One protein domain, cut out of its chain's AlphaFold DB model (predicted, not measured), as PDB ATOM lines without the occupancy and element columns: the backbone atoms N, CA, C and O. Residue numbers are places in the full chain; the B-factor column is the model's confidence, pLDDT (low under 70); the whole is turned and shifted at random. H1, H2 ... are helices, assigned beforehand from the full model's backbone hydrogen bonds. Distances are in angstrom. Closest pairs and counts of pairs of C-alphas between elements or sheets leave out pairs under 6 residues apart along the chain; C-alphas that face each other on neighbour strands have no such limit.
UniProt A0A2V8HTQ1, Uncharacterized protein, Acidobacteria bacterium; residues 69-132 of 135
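What this domain is: This is residues 69 to 132 of the 135 residues of an uncharacterized protein of Acidobacteria bacterium (UniProt A0A2V8HTQ1). Two helices, H3 and H4, lie side by side as a helical hairpin; short H2 stands crosswise to H3, and short H1 sits by itself, touching no helix. The printed part has 64 residues, all helix in class, with H1, H2, H3 and H4 in chain order and no named strand. It is compact, with a radius of gyration of the C-alphas of 11.1 A and spans of 32 by 23 by 20 A.

Where its parts are: Find C-alpha 73 at (26.574, 15.875, 54.339); H1 runs from there to residue 79, 9.8 A. Next come H2, residues 88 to 93, 8.6 A, and H3, residues 95 to 103, 12.0 A. H4, residues 118 to 130, runs 18.3 A to C-alpha 130 at (41.275, 7.551, 34.468).

How they stand to each other: H1 is apart from H2, H3 and H4. Look at Val 91 and Ile 98: their C-alphas, the closest of H2 and H3, are 7.7 A apart, close but not clearly touching, and the helix lines are about perpendicular at 87 degrees. H2 and H4 are only just apart, closest 8.2 A. H3 and H4 touch, closest at the C-alphas of His 99 and Leu 122, 6.7 A, with a shallow tilt of 21 degrees, opposite ways. In H1, H2, H3 and H4 every O i to N i+4 pair is within hydrogen-bond range.

The domain as a whole: The C-alphas farthest apart, Gly 111 and Gly 132, are 32.5 A apart. The printed part has no cut; the link from H3 to H4, residues 104 to 117, is long. Only residue 114 has pLDDT under 70.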
ATOM      1  N   PRO A  69      28.722  14.737  44.448       88.69
ATOM      2  CA  PRO A  69      27.288  14.541  44.685       88.69
ATOM      3  C   PRO A  69      26.909  13.193  45.319       88.69
ATOM      4  O   PRO A  69      25.817  13.072  45.870       88.69
ATOM      5  N   PHE A  70      27.781  12.178  45.260       87.06
ATOM      6  CA  PHE A  70      27.552  10.905  45.955       87.06
ATOM      7  C   PHE A  70      27.776  11.009  47.468       87.06
ATOM      8  O   PHE A  70      27.232  10.210  48.235       87.06
ATOM      9  N   PHE A  71      28.553  11.996  47.913       87.38
ATOM     10  CA  PHE A  71      28.829  12.247  49.319       87.38
ATOM     11  C   PHE A  71      27.824  13.257  49.872       87.38
ATOM     12  O   PHE A  71      27.981  14.466  49.718       87.38
ATOM     13  N   THR A  72      26.791  12.759  50.544       86.75
ATOM     14  CA  THR A  72      25.881  13.599  51.331       86.75
ATOM     15  C   THR A  72      26.613  14.214  52.525       86.75
ATOM     16  O   THR A  72      27.639  13.693  52.973       86.75
ATOM     17  N   ASP A  73      26.062  15.287  53.096       88.44
ATOM     18  CA  ASP A  73      26.574  15.875  54.339       88.44
ATOM     19  C   ASP A  73      26.707  14.846  55.465       88.44
ATOM     20  O   ASP A  73      27.698  14.855  56.188       88.44
ATOM     21  N   CYS A  74      25.759  13.908  55.572       85.75
ATOM     22  CA  CYS A  74      25.831  12.825  56.550       85.75
ATOM     23  C   CYS A  74      27.071  11.945  56.325       85.75
ATOM     24  O   CYS A  74      27.852  11.730  57.252       85.75
ATOM     25  N   TYR A  75      27.324  11.500  55.087       85.94
ATOM     26  CA  TYR A  75      28.517  10.704  54.777       85.94
ATOM     27  C   TYR A  75      29.807  11.469  55.044       85.94
ATOM     28  O   TYR A  75      30.747  10.908  55.607       85.94
ATOM     29  N   ARG A  76      29.837  12.758  54.689       89.94
ATOM     30  CA  ARG A  76      30.961  13.642  54.989       89.94
ATOM     31  C   ARG A  76      31.210  13.711  56.492       89.94
ATOM     32  O   ARG A  76      32.325  13.426  56.910       89.94
ATOM     33  N   GLN A  77      30.193  14.016  57.299       88.88
ATOM     34  CA  GLN A  77      30.308  14.100  58.760       88.88
ATOM     35  C   GLN A  77      30.830  12.802  59.376       88.88
ATOM     36  O   GLN A  77      31.728  12.841  60.216       88.88
ATOM     37  N   HIS A  78      30.337  11.657  58.904       86.38
ATOM     38  CA  HIS A  78      30.834  10.354  59.330       86.38
ATOM     39  C   HIS A  78      32.281  10.090  58.924       86.38
ATOM     40  O   HIS A  78      32.892   9.236  59.541       86.38
ATOM     41  N   MET A  79      32.847  10.778  57.933       86.25
ATOM     42  CA  MET A  79      34.231  10.580  57.489       86.25
ATOM     43  C   MET A  79      35.196  11.671  57.941       86.25
ATOM     44  O   MET A  79      36.398  11.425  57.906       86.25
ATOM     45  N   LEU A  80      34.710  12.814  58.445       87.81
ATOM     46  CA  LEU A  80      35.545  13.937  58.901       87.81
ATOM     47  C   LEU A  80      36.606  13.535  59.937       87.81
ATOM     48  O   LEU A  80      37.643  14.184  60.024       87.81
ATOM     49  N   PHE A  81      36.383  12.458  60.698       85.12
ATOM     50  CA  PHE A  81      37.381  11.927  61.632       85.12
ATOM     51  C   PHE A  81      38.595  11.272  60.942       85.12
ATOM     52  O   PHE A  81      39.630  11.094  61.577       85.12
ATOM     53  N   LYS A  82      38.468  10.889  59.664       83.69
ATOM     54  CA  LYS A  82      39.552  10.369  58.818       83.69
ATOM     55  C   LYS A  82      40.058  11.422  57.839       83.69
ATOM     56  O   LYS A  82      41.259  11.659  57.780       83.69
ATOM     57  N   PHE A  83      39.157  11.999  57.048       88.12
ATOM     58  CA  PHE A  83      39.433  13.036  56.054       88.12
ATOM     59  C   PHE A  83      38.124  13.623  55.503       88.12
ATOM     60  O   PHE A  83      37.048  13.046  55.664       88.12
ATOM     61  N   ASP A  84      38.199  14.762  54.816       89.94
ATOM     62  CA  ASP A  84      37.016  15.392  54.229       89.94
ATOM     63  C   ASP A  84      36.689  14.799  52.845       89.94
ATOM     64  O   ASP A  84      37.464  14.928  51.899       89.94
ATOM     65  N   LEU A  85      35.512  14.173  52.714       87.69
ATOM     66  CA  LEU A  85      35.005  13.627  51.447       87.69
ATOM     67  C   LEU A  85      34.683  14.700  50.397       87.69
ATOM     68  O   LEU A  85      34.422  14.368  49.245       87.69
ATOM     69  N   TRP A  86      34.648  15.978  50.773       92.06
ATOM     70  CA  TRP A  86      34.445  17.094  49.847       92.06
ATOM     71  C   TRP A  86      35.736  17.834  49.500       92.06
ATOM     72  O   TRP A  86      35.685  18.786  48.721       92.06
ATOM     73  N   GLU A  87      36.878  17.401  50.040       91.38
ATOM     74  CA  GLU A  87      38.189  17.946  49.701       91.38
ATOM     75  C   GLU A  87      38.839  17.063  48.617       91.38
ATOM     76  O   GLU A  87      39.151  15.896  48.875       91.38
ATOM     77  N   PRO A  88      39.021  17.571  47.382       88.25
ATOM     78  CA  PRO A  88      39.451  16.746  46.255       88.25
ATOM     79  C   PRO A  88      40.802  16.061  46.481       88.25
ATOM     80  O   PRO A  88      40.973  14.911  46.070       88.25
ATOM     81  N   ASN A  89      41.765  16.720  47.142       91.19
ATOM     82  CA  ASN A  89      43.087  16.129  47.354       91.19
ATOM     83  C   ASN A  89      43.035  14.995  48.379       91.19
ATOM     84  O   ASN A  89      43.654  13.958  48.163       91.19
ATOM     85  N   ALA A  90      42.269  15.137  49.457       90.38
ATOM     86  CA  ALA A  90      42.035  14.093  50.441       90.38
ATOM     87  C   ALA A  90      41.371  12.883  49.793       90.38
ATOM     88  O   ALA A  90      41.823  11.756  49.999       90.38
ATOM     89  N   VAL A  91      40.345  13.102  48.971       91.12
ATOM     90  CA  VAL A  91      39.664  12.014  48.262       91.12
ATOM     91  C   VAL A  91      40.597  11.340  47.252       91.12
ATOM     92  O   VAL A  91      40.609  10.115  47.165       91.12
ATOM     93  N   LYS A  92      41.437  12.107  46.547       92.44
ATOM     94  CA  LYS A  92      42.464  11.581  45.633       92.44
ATOM     95  C   LYS A  92      43.508  10.746  46.374       92.44
ATOM     96  O   LYS A  92      43.797   9.622  45.974       92.44
ATOM     97  N   ASN A  93      44.045  11.268  47.474       93.38
ATOM     98  CA  ASN A  93      45.061  10.598  48.287       93.38
ATOM     99  C   ASN A  93      44.526   9.308  48.929       93.38
ATOM    100  O   ASN A  93      45.289   8.375  49.158       93.38
ATOM    101  N   ASN A  94      43.216   9.241  49.182       92.06
ATOM    102  CA  ASN A  94      42.535   8.075  49.744       92.06
ATOM    103  C   ASN A  94      41.740   7.276  48.698       92.06
ATOM    104  O   ASN A  94      40.927   6.432  49.077       92.06
ATOM    105  N   TRP A  95      41.969   7.506  47.399       93.56
ATOM    106  CA  TRP A  95      41.133   6.958  46.327       93.56
ATOM    107  C   TRP A  95      40.969   5.440  46.439       93.56
ATOM    108  O   TRP A  95      39.851   4.934  46.451       93.56
ATOM    109  N   GLN A  96      42.070   4.704  46.605       92.62
ATOM    110  CA  GLN A  96      42.013   3.243  46.672       92.62
ATOM    111  C   GLN A  96      41.234   2.758  47.900       92.62
ATOM    112  O   GLN A  96      40.375   1.891  47.781       92.62
ATOM    113  N   GLY A  97      41.455   3.379  49.061       89.69
ATOM    114  CA  GLY A  97      40.738   3.027  50.287       89.69
ATOM    115  C   GLY A  97      39.233   3.282  50.194       89.69
ATOM    116  O   GLY A  97      38.446   2.469  50.669       89.69
ATOM    117  N   ILE A  98      38.821   4.379  49.551       91.00
ATOM    118  CA  ILE A  98      37.402   4.698  49.334       91.00
ATOM    119  C   ILE A  98      36.781   3.723  48.335       91.00
ATOM    120  O   ILE A  98      35.696   3.200  48.587       91.00
ATOM    121  N   HIS A  99      37.468   3.457  47.221       93.25
ATOM    122  CA  HIS A  99      37.011   2.514  46.206       93.25
ATOM    123  C   HIS A  99      36.791   1.121  46.812       93.25
ATOM    124  O   HIS A  99      35.712   0.549  46.667       93.25
ATOM    125  N   ASP A 100      37.768   0.610  47.561       91.81
ATOM    126  CA  ASP A 100      37.694  -0.713  48.182       91.81
ATOM    127  C   ASP A 100      36.615  -0.777  49.266       91.81
ATOM    128  O   ASP A 100      35.865  -1.753  49.326       91.81
ATOM    129  N   ALA A 101      36.474   0.275  50.081       88.88
ATOM    130  CA  ALA A 101      35.435   0.356  51.104       88.88
ATOM    131  C   ALA A 101      34.020   0.419  50.509       88.88
ATOM    132  O   ALA A 101      33.090  -0.180  51.044       88.88
ATOM    133  N   VAL A 102      33.826   1.116  49.389       90.44
ATOM    134  CA  VAL A 102      32.532   1.104  48.695       90.44
ATOM    135  C   VAL A 102      32.296  -0.245  48.013       90.44
ATOM    136  O   VAL A 102      31.199  -0.805  48.087       90.44
ATOM    137  N   ASN A 103      33.325  -0.817  47.387       91.06
ATOM    138  CA  ASN A 103      33.224  -2.099  46.702       91.06
ATOM    139  C   ASN A 103      32.912  -3.258  47.665       91.06
ATOM    140  O   ASN A 103      32.080  -4.111  47.354       91.06
ATOM    141  N   ASN A 104      33.500  -3.265  48.861       89.31
ATOM    142  CA  ASN A 104      33.230  -4.278  49.884       89.31
ATOM    143  C   ASN A 104      31.982  -3.976  50.745       89.31
ATOM    144  O   ASN A 104      31.597  -4.806  51.564       89.31
ATOM    145  N   GLY A 105      31.336  -2.820  50.546       85.56
ATOM    146  CA  GLY A 105      30.119  -2.415  51.257       85.56
ATOM    147  C   GLY A 105      30.336  -1.843  52.663       85.56
ATOM    148  O   GLY A 105      29.357  -1.600  53.361       85.56
ATOM    149  N   SER A 106      31.582  -1.602  53.085       82.38
ATOM    150  CA  SER A 106      31.897  -0.915  54.352       82.38
ATOM    151  C   SER A 106      31.650   0.595  54.278       82.38
ATOM    152  O   SER A 106      31.572   1.266  55.308       82.38
ATOM    153  N   MET A 107      31.556   1.139  53.063       80.88
ATOM    154  CA  MET A 107      31.076   2.484  52.785       80.88
ATOM    155  C   MET A 107      29.850   2.438  51.864       80.88
ATOM    156  O   MET A 107      29.818   1.665  50.904       80.88
ATOM    157  N   PRO A 108      28.864   3.310  52.108       78.94
ATOM    158  CA  PRO A 108      28.861   4.339  53.146       78.94
ATOM    159  C   PRO A 108      28.557   3.818  54.565       78.94
ATOM    160  O   PRO A 108      28.063   2.709  54.738       78.94
ATOM    161  N   ALA A 109      28.821   4.650  55.582       73.94
ATOM    162  CA  ALA A 109      28.450   4.349  56.962       73.94
ATOM    163  C   ALA A 109      26.920   4.173  57.103       73.94
ATOM    164  O   ALA A 109      26.157   4.956  56.520       73.94
ATOM    165  N   PRO A 110      26.452   3.177  57.878       76.06
ATOM    166  CA  PRO A 110      25.032   3.014  58.162       76.06
ATOM    167  C   PRO A 110      24.509   4.200  58.984       76.06
ATOM    168  O   PRO A 110      25.239   4.782  59.783       76.06
ATOM    169  N   GLY A 111      23.230   4.538  58.815       73.69
ATOM    170  CA  GLY A 111      22.572   5.615  59.571       73.69
ATOM    171  C   GLY A 111      22.341   6.910  58.789       73.69
ATOM    172  O   GLY A 111      21.612   7.776  59.263       73.69
ATOM    173  N   CYS A 112      22.868   7.026  57.569       79.25
ATOM    174  CA  CYS A 112      22.506   8.119  56.670       79.25
ATOM    175  C   CYS A 112      21.269   7.781  55.837       79.25
ATOM    176  O   CYS A 112      21.137   6.680  55.301       79.25
ATOM    177  N   ALA A 113      20.372   8.755  55.695       70.06
ATOM    178  CA  ALA A 113      19.206   8.633  54.834       70.06
ATOM    179  C   ALA A 113      19.603   8.625  53.345       70.06
ATOM    180  O   ALA A 113      20.497   9.359  52.920       70.06
ATOM    181  N   GLY A 114      18.882   7.833  52.548       67.62
ATOM    182  CA  GLY A 114      19.025   7.770  51.094       67.62
ATOM    183  C   GLY A 114      19.487   6.408  50.576       67.62
ATOM    184  O   GLY A 114      19.871   5.518  51.328       67.62
ATOM    185  N   THR A 115      19.426   6.242  49.257       71.25
ATOM    186  CA  THR A 115      19.884   5.032  48.564       71.25
ATOM    187  C   THR A 115      21.210   5.360  47.892       71.25
ATOM    188  O   THR A 115      21.246   6.014  46.851       71.25
ATOM    189  N   PHE A 116      22.320   4.973  48.518       82.94
ATOM    190  CA  PHE A 116      23.635   5.161  47.915       82.94
ATOM    191  C   PHE A 116      23.761   4.277  46.669       82.94
ATOM    192  O   PHE A 116      23.717   3.049  46.760       82.94
ATOM    193  N   ASN A 117      23.900   4.896  45.496       86.25
ATOM    194  CA  ASN A 117      24.111   4.166  44.250       86.25
ATOM    195  C   ASN A 117      25.571   3.704  44.165       86.25
ATOM    196  O   ASN A 117      26.415   4.393  43.596       86.25
ATOM    197  N   LYS A 118      25.841   2.525  44.733       87.56
ATOM    198  CA  LYS A 118      27.168   1.903  44.751       87.56
ATOM    199  C   LYS A 118      27.787   1.795  43.360       87.56
ATOM    200  O   LYS A 118      28.919   2.225  43.180       87.56
ATOM    201  N   GLN A 119      27.059   1.233  42.396       87.31
ATOM    202  CA  GLN A 119      27.613   0.995  41.064       87.31
ATOM    203  C   GLN A 119      27.929   2.316  40.360       87.31
ATOM    204  O   GLN A 119      29.047   2.514  39.904       87.31
ATOM    205  N   GLY A 120      26.983   3.262  40.382       86.25
ATOM    206  CA  GLY A 120      27.198   4.579  39.787       86.25
ATOM    207  C   GLY A 120      28.354   5.345  40.430       86.25
ATOM    208  O   GLY A 120      29.062   6.063  39.729       86.25
ATOM    209  N   PHE A 121      28.572   5.176  41.741       89.88
ATOM    210  CA  PHE A 121      29.741   5.745  42.406       89.88
ATOM    211  C   PHE A 121      31.033   5.113  41.892       89.88
ATOM    212  O   PHE A 121      31.929   5.849  41.504       89.88
ATOM    213  N   LEU A 122      31.138   3.778  41.875       90.06
ATOM    214  CA  LEU A 122      32.356   3.085  41.441       90.06
ATOM    215  C   LEU A 122      32.725   3.448  39.996       90.06
ATOM    216  O   LEU A 122      33.883   3.767  39.733       90.06
ATOM    217  N   ASP A 123      31.738   3.509  39.099       88.38
ATOM    218  CA  ASP A 123      31.944   3.893  37.699       88.38
ATOM    219  C   ASP A 123      32.449   5.345  37.580       88.38
ATOM    220  O   ASP A 123      33.443   5.618  36.905       88.38
ATOM    221  N   ALA A 124      31.809   6.288  38.284       87.25
ATOM    222  CA  ALA A 124      32.221   7.693  38.299       87.25
ATOM    223  C   ALA A 124      33.605   7.892  38.933       87.25
ATOM    224  O   ALA A 124      34.412   8.693  38.459       87.25
ATOM    225  N   PHE A 125      33.883   7.162  40.010       91.38
ATOM    226  CA  PHE A 125      35.110   7.277  40.782       91.38
ATOM    227  C   PHE A 125      36.310   6.676  40.047       91.38
ATOM    228  O   PHE A 125      37.412   7.225  40.126       91.38
ATOM    229  N   GLN A 126      36.090   5.603  39.282       91.38
ATOM    230  CA  GLN A 126      37.069   5.067  38.341       91.38
ATOM    231  C   GLN A 126      37.304   6.035  37.176       91.38
ATOM    232  O   GLN A 126      38.451   6.379  36.904       91.38
ATOM    233  N   CYS A 127      36.242   6.577  36.572       89.38
ATOM    234  CA  CYS A 127      36.373   7.552  35.488       89.38
ATOM    235  C   CYS A 127      37.167   8.807  35.902       89.38
ATOM    236  O   CYS A 127      38.011   9.294  35.150       89.38
ATOM    237  N   TRP A 128      36.945   9.313  37.119       88.50
ATOM    238  CA  TRP A 128      37.700  10.445  37.668       88.50
ATOM    239  C   TRP A 128      39.206  10.155  37.765       88.50
ATOM    240  O   TRP A 128      40.031  11.011  37.439       88.50
ATOM    241  N   LYS A 129      39.579   8.931  38.160       90.62
ATOM    242  CA  LYS A 129      40.977   8.484  38.181       90.62
ATOM    243  C   LYS A 129      41.559   8.358  36.777       90.62
ATOM    244  O   LYS A 129      42.675   8.823  36.555       90.62
ATOM    245  N   ASP A 130      40.816   7.771  35.844       89.25
ATOM    246  CA  ASP A 130      41.275   7.551  34.468       89.25
ATOM    247  C   ASP A 130      41.531   8.873  33.724       89.25
ATOM    248  O   ASP A 130      42.421   8.951  32.881       89.25
ATOM    249  N   GLN A 131      40.812   9.941  34.088       86.62
ATOM    250  CA  GLN A 131      41.030  11.299  33.573       86.62
ATOM    251  C   GLN A 131      42.129  12.083  34.319       86.62
ATOM    252  O   GLN A 131      42.346  13.260  34.035       86.62
ATOM    253  N   GLY A 132      42.838  11.464  35.267       87.88
ATOM    254  CA  GLY A 132      43.950  12.096  35.984       87.88
ATOM    255  C   GLY A 132      43.534  12.999  37.150       87.88
ATOM    256  O   GLY A 132      44.302  13.876  37.546       87.88
TER     257      GLY A 132